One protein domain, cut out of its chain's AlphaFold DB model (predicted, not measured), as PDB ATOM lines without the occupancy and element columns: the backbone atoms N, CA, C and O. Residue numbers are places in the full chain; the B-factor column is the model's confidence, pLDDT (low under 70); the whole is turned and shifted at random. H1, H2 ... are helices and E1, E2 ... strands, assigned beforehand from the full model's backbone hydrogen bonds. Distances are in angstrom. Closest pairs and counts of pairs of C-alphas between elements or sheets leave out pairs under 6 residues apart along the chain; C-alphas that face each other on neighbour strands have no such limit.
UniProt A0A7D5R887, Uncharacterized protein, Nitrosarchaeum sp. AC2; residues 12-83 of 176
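Overview. This is residues 12 to 83 of the 176 residues of an uncharacterized protein of Nitrosarchaeum sp. AC2 (UniProt A0A7D5R887). A long three-stranded sheet, E1, E3 and E2, makes one end of a rod, and a small hairpin of E4 and E5 followed by the one-turn helix H1 makes the other. Between these two ends lies a stretch of loops, residues 41 to 69, with no named element and with one short pairing of its own. The printed part has 72 residues, with five named strands and one named helix in the order E1 E2 E3 E4 E5 H1; the larger sheet runs E1, E3, E2 and is mixed, and the smaller, E4 and E5, is antiparallel. The class is mostly strand, though under half of the residues are in named elements. The whole is loose, with a radius of gyration of the C-alphas of 14.8 A, and spans 53 by 18 by 18 A.

Along the chain. E3, the longest strand, holds residues 33 to 40 and measures 22.4 A from first to last C-alpha. E2, residues 24 to 30, measures 19.3 A. E1, residues 12 to 16, measures 13.7 A and begins at C-alpha 12 at (15.709, 9.321, 37.612). E4, residues 70 to 73, begins at C-alpha 70 at (-13.059, -4.133, 36.176), and E5 holds residues 76 to 79. H1, residues 80 to 83, ends at C-alpha 83 at (-18.240, -8.100, 42.294).

Arrangement. In the larger sheet E3 is the inner strand, and E1 and E2 are the edge strands. E2 and E3 form a hairpin, antiparallel at 158 degrees, with N 28 and O 35 within hydrogen-bond range at 2.8 A. E1 and E3 are parallel at 31 degrees, with N 15 and O 38 within hydrogen-bond range at 2.8 A. In the stretch after E3, residues 56 to 57 pair with residues 64 to 65, antiparallel. E4 and E5 form a second hairpin, antiparallel at 142 degrees, with N 71 and O 78 within hydrogen-bond range at 2.9 A. The closest C-alphas of E4 and H1 are those of Phe 70 and Val 80, 5.7 A apart. H1 is too short for any pair of O i and N i+4 inside it; its one O i to N i+3 pair is within range. H1 is not on the larger sheet, and E1 and E5, for instance, are apart.

Size, cuts and confidence. The two C-alphas farthest apart are those of Glu 31 and Glu 74, at 53.0 A. The printed part has no cut. The link from E3 to E4, with 29 residues, is long. The mean pLDDT of the printed part is 87.5, and residues 31 to 32 are under 70.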
ATOM      1  N   GLU A  12      17.069   9.883  37.611       80.19
ATOM      2  CA  GLU A  12      15.709   9.321  37.612       80.19
ATOM      3  C   GLU A  12      15.642   8.040  38.448       80.19
ATOM      4  O   GLU A  12      16.518   7.177  38.368       80.19
ATOM      5  N   ARG A  13      14.581   7.902  39.247       83.25
ATOM      6  CA  ARG A  13      14.283   6.694  40.025       83.25
ATOM      7  C   ARG A  13      12.852   6.256  39.757       83.25
ATOM      8  O   ARG A  13      11.962   7.089  39.632       83.25
ATOM      9  N   TRP A  14      12.629   4.949  39.694       83.12
ATOM     10  CA  TRP A  14      11.314   4.378  39.420       83.12
ATOM     11  C   TRP A  14      10.790   3.629  40.638       83.12
ATOM     12  O   TRP A  14      11.469   2.760  41.180       83.12
ATOM     13  N   PHE A  15       9.564   3.950  41.028       86.62
ATOM     14  CA  PHE A  15       8.853   3.347  42.146       86.62
ATOM     15  C   PHE A  15       7.514   2.783  41.674       86.62
ATOM     16  O   PHE A  15       6.996   3.149  40.617       86.62
ATOM     17  N   VAL A  16       6.945   1.879  42.464       86.25
ATOM     18  CA  VAL A  16       5.564   1.424  42.287       86.25
ATOM     19  C   VAL A  16       4.657   2.402  43.023       86.25
ATOM     20  O   VAL A  16       4.909   2.712  44.187       86.25
ATOM     21  N   ALA A  17       3.621   2.898  42.348       86.56
ATOM     22  CA  ALA A  17       2.606   3.724  42.984       86.56
ATOM     23  C   ALA A  17       1.912   2.932  44.110       86.56
ATOM     24  O   ALA A  17       1.531   1.775  43.881       86.56
ATOM     25  N   PRO A  18       1.717   3.518  45.303       86.00
ATOM     26  CA  PRO A  18       0.969   2.874  46.377       86.00
ATOM     27  C   PRO A  18      -0.446   2.446  45.954       86.00
ATOM     28  O   PRO A  18      -1.019   2.914  44.959       86.00
ATOM     29  N   LYS A  19      -1.053   1.532  46.723       85.56
ATOM     30  CA  LYS A  19      -2.445   1.115  46.484       85.56
ATOM     31  C   LYS A  19      -3.364   2.336  46.500       85.56
ATOM     32  O   LYS A  19      -3.192   3.220  47.327       85.56
ATOM     33  N   LYS A  20      -4.350   2.366  45.595       87.75
ATOM     34  CA  LYS A  20      -5.296   3.487  45.396       87.75
ATOM     35  C   LYS A  20      -4.710   4.819  44.882       87.75
ATOM     36  O   LYS A  20      -5.481   5.724  44.593       87.75
ATOM     37  N   GLU A  21      -3.399   4.932  44.665       86.19
ATOM     38  CA  GLU A  21      -2.776   6.158  44.128       86.19
ATOM     39  C   GLU A  21      -2.427   6.067  42.637       86.19
ATOM     40  O   GLU A  21      -1.865   5.070  42.186       86.19
ATOM     41  N   LEU A  22      -2.729   7.113  41.862       82.81
ATOM     42  CA  LEU A  22      -2.593   7.160  40.394       82.81
ATOM     43  C   LEU A  22      -1.146   7.310  39.883       82.81
ATOM     44  O   LEU A  22      -0.933   7.531  38.692       82.81
ATOM     45  N   GLY A  23      -0.150   7.169  40.758       83.56
ATOM     46  CA  GLY A  23       1.249   7.426  40.429       83.56
ATOM     47  C   GLY A  23       1.518   8.909  40.170       83.56
ATOM     48  O   GLY A  23       0.787   9.775  40.644       83.56
ATOM     49  N   GLY A  24       2.590   9.204  39.437       83.19
ATOM     50  CA  GLY A  24       3.014  10.578  39.179       83.19
ATOM     51  C   GLY A  24       4.526  10.735  39.115       83.19
ATOM     52  O   GLY A  24       5.270   9.754  39.045       83.19
ATOM     53  N   THR A  25       4.976  11.987  39.111       81.44
ATOM     54  CA  THR A  25       6.396  12.333  39.219       81.44
ATOM     55  C   THR A  25       6.583  13.285  40.387       81.44
ATOM     56  O   THR A  25       5.902  14.303  40.461       81.44
ATOM     57  N   GLU A  26       7.519  12.968  41.272       81.50
ATOM     58  CA  GLU A  26       7.907  13.815  42.395       81.50
ATOM     59  C   GLU A  26       9.370  14.226  42.237       81.50
ATOM     60  O   GLU A  26      10.231  13.392  41.940       81.50
ATOM     61  N   MET A  27       9.656  15.515  42.418       78.06
ATOM     62  CA  MET A  27      11.013  16.046  42.344       78.06
ATOM     63  C   MET A  27      11.579  16.215  43.754       78.06
ATOM     64  O   MET A  27      10.983  16.888  44.592       78.06
ATOM     65  N   PHE A  28      12.746  15.626  44.000       76.88
ATOM     66  CA  PHE A  28      13.458  15.697  45.270       76.88
ATOM     67  C   PHE A  28      14.811  16.366  45.080       76.88
ATOM     68  O   PHE A  28      15.615  15.940  44.252       76.88
ATOM     69  N   GLN A  29      15.088  17.382  45.890       72.50
ATOM     70  CA  GLN A  29      16.405  17.996  45.977       72.50
ATOM     71  C   GLN A  29      17.136  17.420  47.188       72.50
ATOM     72  O   GLN A  29      16.645  17.482  48.312       72.50
ATOM     73  N   THR A  30      18.304  16.830  46.955       72.19
ATOM     74  CA  THR A  30      19.191  16.324  48.013       72.19
ATOM     75  C   THR A  30      20.541  17.026  47.935       72.19
ATOM     76  O   THR A  30      20.869  17.616  46.905       72.19
ATOM     77  N   GLU A  31      21.360  16.932  48.986       68.94
ATOM     78  CA  GLU A  31      22.724  17.495  48.991       68.94
ATOM     79  C   GLU A  31      23.599  16.961  47.833       68.94
ATOM     80  O   GLU A  31      24.526  17.635  47.398       68.94
ATOM     81  N   GLY A  32      23.263  15.782  47.284       67.88
ATOM     82  CA  GLY A  32      23.933  15.153  46.139       67.88
ATOM     83  C   GLY A  32      23.333  15.453  44.756       67.88
ATOM     84  O   GLY A  32      23.814  14.891  43.774       67.88
ATOM     85  N   GLY A  33      22.295  16.294  44.653       71.75
ATOM     86  CA  GLY A  33      21.653  16.671  43.384       71.75
ATOM     87  C   GLY A  33      20.127  16.500  43.360       71.75
ATOM     88  O   GLY A  33      19.507  16.099  44.351       71.75
ATOM     89  N   ASN A  34      19.529  16.824  42.209       77.44
ATOM     90  CA  ASN A  34      18.089  16.710  41.955       77.44
ATOM     91  C   ASN A  34      17.733  15.311  41.436       77.44
ATOM     92  O   ASN A  34      18.387  14.789  40.529       77.44
ATOM     93  N   PHE A  35      16.667  14.723  41.972       77.94
ATOM     94  CA  PHE A  35      16.132  13.436  41.549       77.94
ATOM     95  C   PHE A  35      14.661  13.554  41.158       77.94
ATOM     96  O   PHE A  35      13.879  14.182  41.866       77.94
ATOM     97  N   ASN A  36      14.282  12.897  40.065       81.75
ATOM     98  CA  ASN A  36      12.890  12.704  39.674       81.75
ATOM     99  C   ASN A  36      12.473  11.272  40.019       81.75
ATOM    100  O   ASN A  36      12.936  10.311  39.398       81.75
ATOM    101  N   ASN A  37      11.586  11.132  40.996       85.56
ATOM    102  CA  ASN A  37      10.944   9.870  41.323       85.56
ATOM    103  C   ASN A  37       9.705   9.714  40.440       85.56
ATOM    104  O   ASN A  37       8.785  10.524  40.513       85.56
ATOM    105  N   ARG A  38       9.665   8.674  39.611       85.00
ATOM    106  CA  ARG A  38       8.512   8.324  38.779       85.00
ATOM    107  C   ARG A  38       7.792   7.120  39.370       85.00
ATOM    108  O   ARG A  38       8.397   6.065  39.555       85.00
ATOM    109  N   TYR A  39       6.495   7.253  39.598       86.81
ATOM    110  CA  TYR A  39       5.654   6.202  40.162       86.81
ATOM    111  C   TYR A  39       4.855   5.526  39.052       86.81
ATOM    112  O   TYR A  39       3.983   6.135  38.434       86.81
ATOM    113  N   GLN A  40       5.165   4.258  38.789       89.12
ATOM    114  CA  GLN A  40       4.442   3.439  37.821       89.12
ATOM    115  C   GLN A  40       3.167   2.886  38.444       89.12
ATOM    116  O   GLN A  40       3.184   2.367  39.561       89.12
ATOM    117  N   VAL A  41       2.073   2.946  37.688       90.62
ATOM    118  CA  VAL A  41       0.784   2.435  38.138       90.62
ATOM    119  C   VAL A  41       0.637   0.960  37.806       90.62
ATOM    120  O   VAL A  41       0.885   0.515  36.684       90.62
ATOM    121  N   PHE A  42       0.183   0.207  38.798       93.31
ATOM    122  CA  PHE A  42      -0.164  -1.196  38.672       93.31
ATOM    123  C   PHE A  42      -1.616  -1.405  39.083       93.31
ATOM    124  O   PHE A  42      -2.187  -0.628  39.852       93.31
ATOM    125  N   CYS A  43      -2.222  -2.457  38.544       93.00
ATOM    126  CA  CYS A  43      -3.551  -2.867  38.944       93.00
ATOM    127  C   CYS A  43      -3.505  -3.402  40.376       93.00
ATOM    128  O   CYS A  43      -2.766  -4.340  40.664       93.00
ATOM    129  N   ASP A  44      -4.350  -2.857  41.248       93.12
ATOM    130  CA  ASP A  44      -4.429  -3.248  42.657       93.12
ATOM    131  C   ASP A  44      -5.010  -4.671  42.847       93.12
ATOM    132  O   ASP A  44      -4.916  -5.220  43.944       93.12
ATOM    133  N   VAL A  45      -5.581  -5.267  41.786       91.56
ATOM    134  CA  VAL A  45      -6.167  -6.622  41.767       91.56
ATOM    135  C   VAL A  45      -5.182  -7.663  41.227       91.56
ATOM    136  O   VAL A  45      -4.873  -8.635  41.908       91.56
ATOM    137  N   CYS A  46      -4.676  -7.487  39.999       90.50
ATOM    138  CA  CYS A  46      -3.828  -8.493  39.339       90.50
ATOM    139  C   CYS A  46      -2.333  -8.157  39.319       90.50
ATOM    140  O   CYS A  46      -1.537  -8.983  38.877       90.50
ATOM    141  N   GLY A  47      -1.936  -6.954  39.743       91.06
ATOM    142  CA  GLY A  47      -0.532  -6.537  39.762       91.06
ATOM    143  C   GLY A  47       0.099  -6.335  38.381       91.06
ATOM    144  O   GLY A  47       1.315  -6.216  38.289       91.06
ATOM    145  N   ILE A  48      -0.687  -6.295  37.300       91.56
ATOM    146  CA  ILE A  48      -0.184  -5.961  35.960       91.56
ATOM    147  C   ILE A  48       0.010  -4.446  35.857       91.56
ATOM    148  O   ILE A  48      -0.798  -3.674  36.379       91.56
ATOM    149  N   LYS A  49       1.076  -4.017  35.172       91.75
ATOM    150  CA  LYS A  49       1.331  -2.605  34.868       91.75
ATOM    151  C   LYS A  49       0.193  -2.033  34.023       91.75
ATOM    152  O   LYS A  49      -0.167  -2.615  33.001       91.75
ATOM    153  N   VAL A  50      -0.345  -0.891  34.434       90.88
ATOM    154  CA  VAL A  50      -1.455  -0.225  33.744       90.88
ATOM    155  C   VAL A  50      -0.959   1.081  33.148       90.88
ATOM    156  O   VAL A  50      -0.195   1.819  33.768       90.88
ATOM    157  N   ASP A  51      -1.384   1.338  31.919       87.62
ATOM    158  CA  ASP A  51      -1.214   2.628  31.267       87.62
ATOM    159  C   ASP A  51      -2.076   3.673  31.998       87.62
ATOM    160  O   ASP A  51      -3.272   3.408  32.162       87.62
ATOM    161  N   PRO A  52      -1.518   4.812  32.456       82.00
ATOM    162  CA  PRO A  52      -2.269   5.849  33.158       82.00
ATOM    163  C   PRO A  52      -3.593   6.242  32.492       82.00
ATOM    164  O   PRO A  52      -4.594   6.412  33.186       82.00
ATOM    165  N   ASP A  53      -3.637   6.267  31.158       84.50
ATOM    166  CA  ASP A  53      -4.826   6.657  30.388       84.50
ATOM    167  C   ASP A  53      -5.912   5.565  30.328       84.50
ATOM    168  O   ASP A  53      -7.035   5.805  29.885       84.50
ATOM    169  N   LYS A  54      -5.592   4.339  30.761       87.50
ATOM    170  CA  LYS A  54      -6.489   3.166  30.731       87.50
ATOM    171  C   LYS A  54      -6.870   2.675  32.125       87.50
ATOM    172  O   LYS A  54      -7.445   1.591  32.259       87.50
ATOM    173  N   ILE A  55      -6.540   3.436  33.165       91.31
ATOM    174  CA  ILE A  55      -6.918   3.100  34.534       91.31
ATOM    175  C   ILE A  55      -8.416   3.327  34.704       91.31
ATOM    176  O   ILE A  55      -8.938   4.405  34.438       91.31
ATOM    177  N   THR A  56      -9.102   2.317  35.231       92.81
ATOM    178  CA  THR A  56     -10.458   2.479  35.763       92.81
ATOM    179  C   THR A  56     -10.410   2.398  37.283       92.81
ATOM    180  O   THR A  56      -9.726   1.537  37.844       92.81
ATOM    181  N   ILE A  57     -11.125   3.292  37.967       94.00
ATOM    182  CA  ILE A  57     -11.208   3.300  39.431       94.00
ATOM    183  C   ILE A  57     -12.475   2.582  39.878       94.00
ATOM    184  O   ILE A  57     -13.581   2.927  39.460       94.00
ATOM    185  N   CYS A  58     -12.303   1.580  40.738       94.94
ATOM    186  CA  CYS A  58     -13.408   0.894  41.393       94.94
ATOM    187  C   CYS A  58     -14.141   1.870  42.320       94.94
ATOM    188  O   CYS A  58     -13.554   2.389  43.267       94.94
ATOM    189  N   GLN A  59     -15.436   2.071  42.095       94.50
ATOM    190  CA  GLN A  59     -16.243   3.029  42.853       94.50
ATOM    191  C   GLN A  59     -16.575   2.570  44.284       94.50
ATOM    192  O   GLN A  59     -17.084   3.367  45.063       94.50
ATOM    193  N   GLU A  60     -16.262   1.323  44.652       93.44
ATOM    194  CA  GLU A  60     -16.521   0.766  45.990       93.44
ATOM    195  C   GLU A  60     -15.279   0.851  46.894       93.44
ATOM    196  O   GLU A  60     -15.321   1.447  47.964       93.44
ATOM    197  N   GLN A  61     -14.142   0.306  46.447       91.88
ATOM    198  CA  GLN A  61     -12.908   0.231  47.250       91.88
ATOM    199  C   GLN A  61     -11.813   1.223  46.815       91.88
ATOM    200  O   GLN A  61     -10.764   1.290  47.464       91.88
ATOM    201  N   GLN A  62     -12.041   1.997  45.743       93.38
ATOM    202  CA  GLN A  62     -11.076   2.934  45.138       93.38
ATOM    203  C   GLN A  62      -9.804   2.256  44.594       93.38
ATOM    204  O   GLN A  62      -8.748   2.868  44.474       93.38
ATOM    205  N   HIS A  63      -9.894   0.966  44.260       93.12
ATOM    206  CA  HIS A  63      -8.811   0.226  43.613       93.12
ATOM    207  C   HIS A  63      -8.614   0.657  42.161       93.12
ATOM    208  O   HIS A  63      -9.579   0.839  41.414       93.12
ATOM    209  N   LYS A  64      -7.349   0.730  41.748       93.94
ATOM    210  CA  LYS A  64      -6.936   0.933  40.360       93.94
ATOM    211  C   LYS A  64      -7.018  -0.383  39.616       93.94
ATOM    212  O   LYS A  64      -6.377  -1.367  39.988       93.94
ATOM    213  N   THR A  65      -7.798  -0.414  38.553       93.69
ATOM    214  CA  THR A  65      -8.065  -1.638  37.800       93.69
ATOM    215  C   THR A  65      -7.551  -1.519  36.376       93.69
ATOM    216  O   THR A  65      -7.633  -0.457  35.759       93.69
ATOM    217  N   CYS A  66      -6.984  -2.616  35.867       92.31
ATOM    218  CA  CYS A  66      -6.776  -2.780  34.435       92.31
ATOM    219  C   CYS A  66      -8.101  -3.157  33.759       92.31
ATOM    220  O   CYS A  66      -9.072  -3.516  34.428       92.31
ATOM    221  N   SER A  67      -8.111  -3.160  32.427       89.38
ATOM    222  CA  SER A  67      -9.287  -3.504  31.623       89.38
ATOM    223  C   SER A  67      -9.862  -4.902  31.888       89.38
ATOM    224  O   SER A  67     -11.031  -5.131  31.612       89.38
ATOM    225  N   GLU A  68      -9.058  -5.836  32.412       89.69
ATOM    226  CA  GLU A  68      -9.497  -7.203  32.738       89.69
ATOM    227  C   GLU A  68     -10.009  -7.352  34.181       89.69
ATOM    228  O   GLU A  68     -10.661  -8.340  34.501       89.69
ATOM    229  N   CYS A  69      -9.714  -6.399  35.069       91.25
ATOM    230  CA  CYS A  69     -10.053  -6.492  36.494       91.25
ATOM    231  C   CYS A  69     -11.202  -5.573  36.910       91.25
ATOM    232  O   CYS A  69     -11.470  -5.447  38.109       91.25
ATOM    233  N   PHE A  70     -11.875  -4.946  35.945       92.44
ATOM    234  CA  PHE A  70     -13.059  -4.133  36.176       92.44
ATOM    235  C   PHE A  70     -14.269  -4.706  35.450       92.44
ATOM    236  O   PHE A  70     -14.167  -5.421  34.453       92.44
ATOM    237  N   VAL A  71     -15.436  -4.368  35.973       93.38
ATOM    238  CA  VAL A  71     -16.723  -4.719  35.398       93.38
ATOM    239  C   VAL A  71     -17.691  -3.573  35.629       93.38
ATOM    240  O   VAL A  71     -17.634  -2.892  36.657       93.38
ATOM    241  N   ARG A  72     -18.581  -3.358  34.663       91.50
ATOM    242  CA  ARG A  72     -19.712  -2.458  34.841       91.50
ATOM    243  C   ARG A  72     -20.893  -3.259  35.377       91.50
ATOM    244  O   ARG A  72     -21.405  -4.124  34.677       91.50
ATOM    245  N   PHE A  73     -21.309  -2.972  36.604       91.81
ATOM    246  CA  PHE A  73     -22.416  -3.648  37.281       91.81
ATOM    247  C   PHE A  73     -23.281  -2.600  37.985       91.81
ATOM    248  O   PHE A  73     -22.738  -1.706  38.630       91.81
ATOM    249  N   GLU A  74     -24.605  -2.654  37.805       88.69
ATOM    250  CA  GLU A  74     -25.548  -1.657  38.352       88.69
ATOM    251  C   GLU A  74     -25.138  -0.204  38.042       88.69
ATOM    252  O   GLU A  74     -25.120   0.672  38.904       88.69
ATOM    253  N   GLN A  75     -24.741   0.050  36.789       88.88
ATOM    254  CA  GLN A  75     -24.245   1.349  36.306       88.88
ATOM    255  C   GLN A  75     -22.946   1.852  36.965       88.88
ATOM    256  O   GLN A  75     -22.489   2.942  36.618       88.88
ATOM    257  N   LYS A  76     -22.306   1.057  37.828       92.00
ATOM    258  CA  LYS A  76     -21.040   1.382  38.486       92.00
ATOM    259  C   LYS A  76     -19.870   0.602  37.898       92.00
ATOM    260  O   LYS A  76     -20.021  -0.550  37.504       92.00
ATOM    261  N   ASN A  77     -18.690   1.213  37.895       92.75
ATOM    262  CA  ASN A  77     -17.433   0.517  37.632       92.75
ATOM    263  C   ASN A  77     -16.908  -0.058  38.947       92.75
ATOM    264  O   ASN A  77     -16.513   0.690  39.843       92.75
ATOM    265  N   ILE A  78     -16.898  -1.381  39.068       95.56
ATOM    266  CA  ILE A  78     -16.398  -2.080  40.255       95.56
ATOM    267  C   ILE A  78     -15.286  -3.049  39.862       95.56
ATOM    268  O   ILE A  78     -15.219  -3.501  38.718       95.56
ATOM    269  N   CYS A  79     -14.381  -3.358  40.790       94.44
ATOM    270  CA  CYS A  79     -13.389  -4.398  40.549       94.44
ATOM    271  C   CYS A  79     -14.020  -5.792  40.672       94.44
ATOM    272  O   CYS A  79     -15.049  -5.971  41.328       94.44
ATOM    273  N   VAL A  80     -13.374  -6.790  40.067       93.62
ATOM    274  CA  VAL A  80     -13.825  -8.192  40.127       93.62
ATOM    275  C   VAL A  80     -13.918  -8.738  41.556       93.62
ATOM    276  O   VAL A  80     -14.765  -9.588  41.816       93.62
ATOM    277  N   ASP A  81     -13.100  -8.243  42.489       92.75
ATOM    278  CA  ASP A  81     -13.159  -8.662  43.894       92.75
ATOM    279  C   ASP A  81     -14.431  -8.131  44.571       92.75
ATOM    280  O   ASP A  81     -15.183  -8.910  45.149       92.75
ATOM    281  N   CYS A  82     -14.758  -6.844  44.386       94.56
ATOM    282  CA  CYS A  82     -16.025  -6.279  44.861       94.56
ATOM    283  C   CYS A  82     -17.242  -6.958  44.221       94.56
ATOM    284  O   CYS A  82     -18.256  -7.138  44.889       94.56
ATOM    285  N   LEU A  83     -17.166  -7.338  42.936       95.00
ATOM    286  CA  LEU A  83     -18.240  -8.100  42.294       95.00
ATOM    287  C   LEU A  83     -18.460  -9.439  43.012       95.00
ATOM    288  O   LEU A  83     -19.600  -9.779  43.315       95.00
TER     289      LEU A  83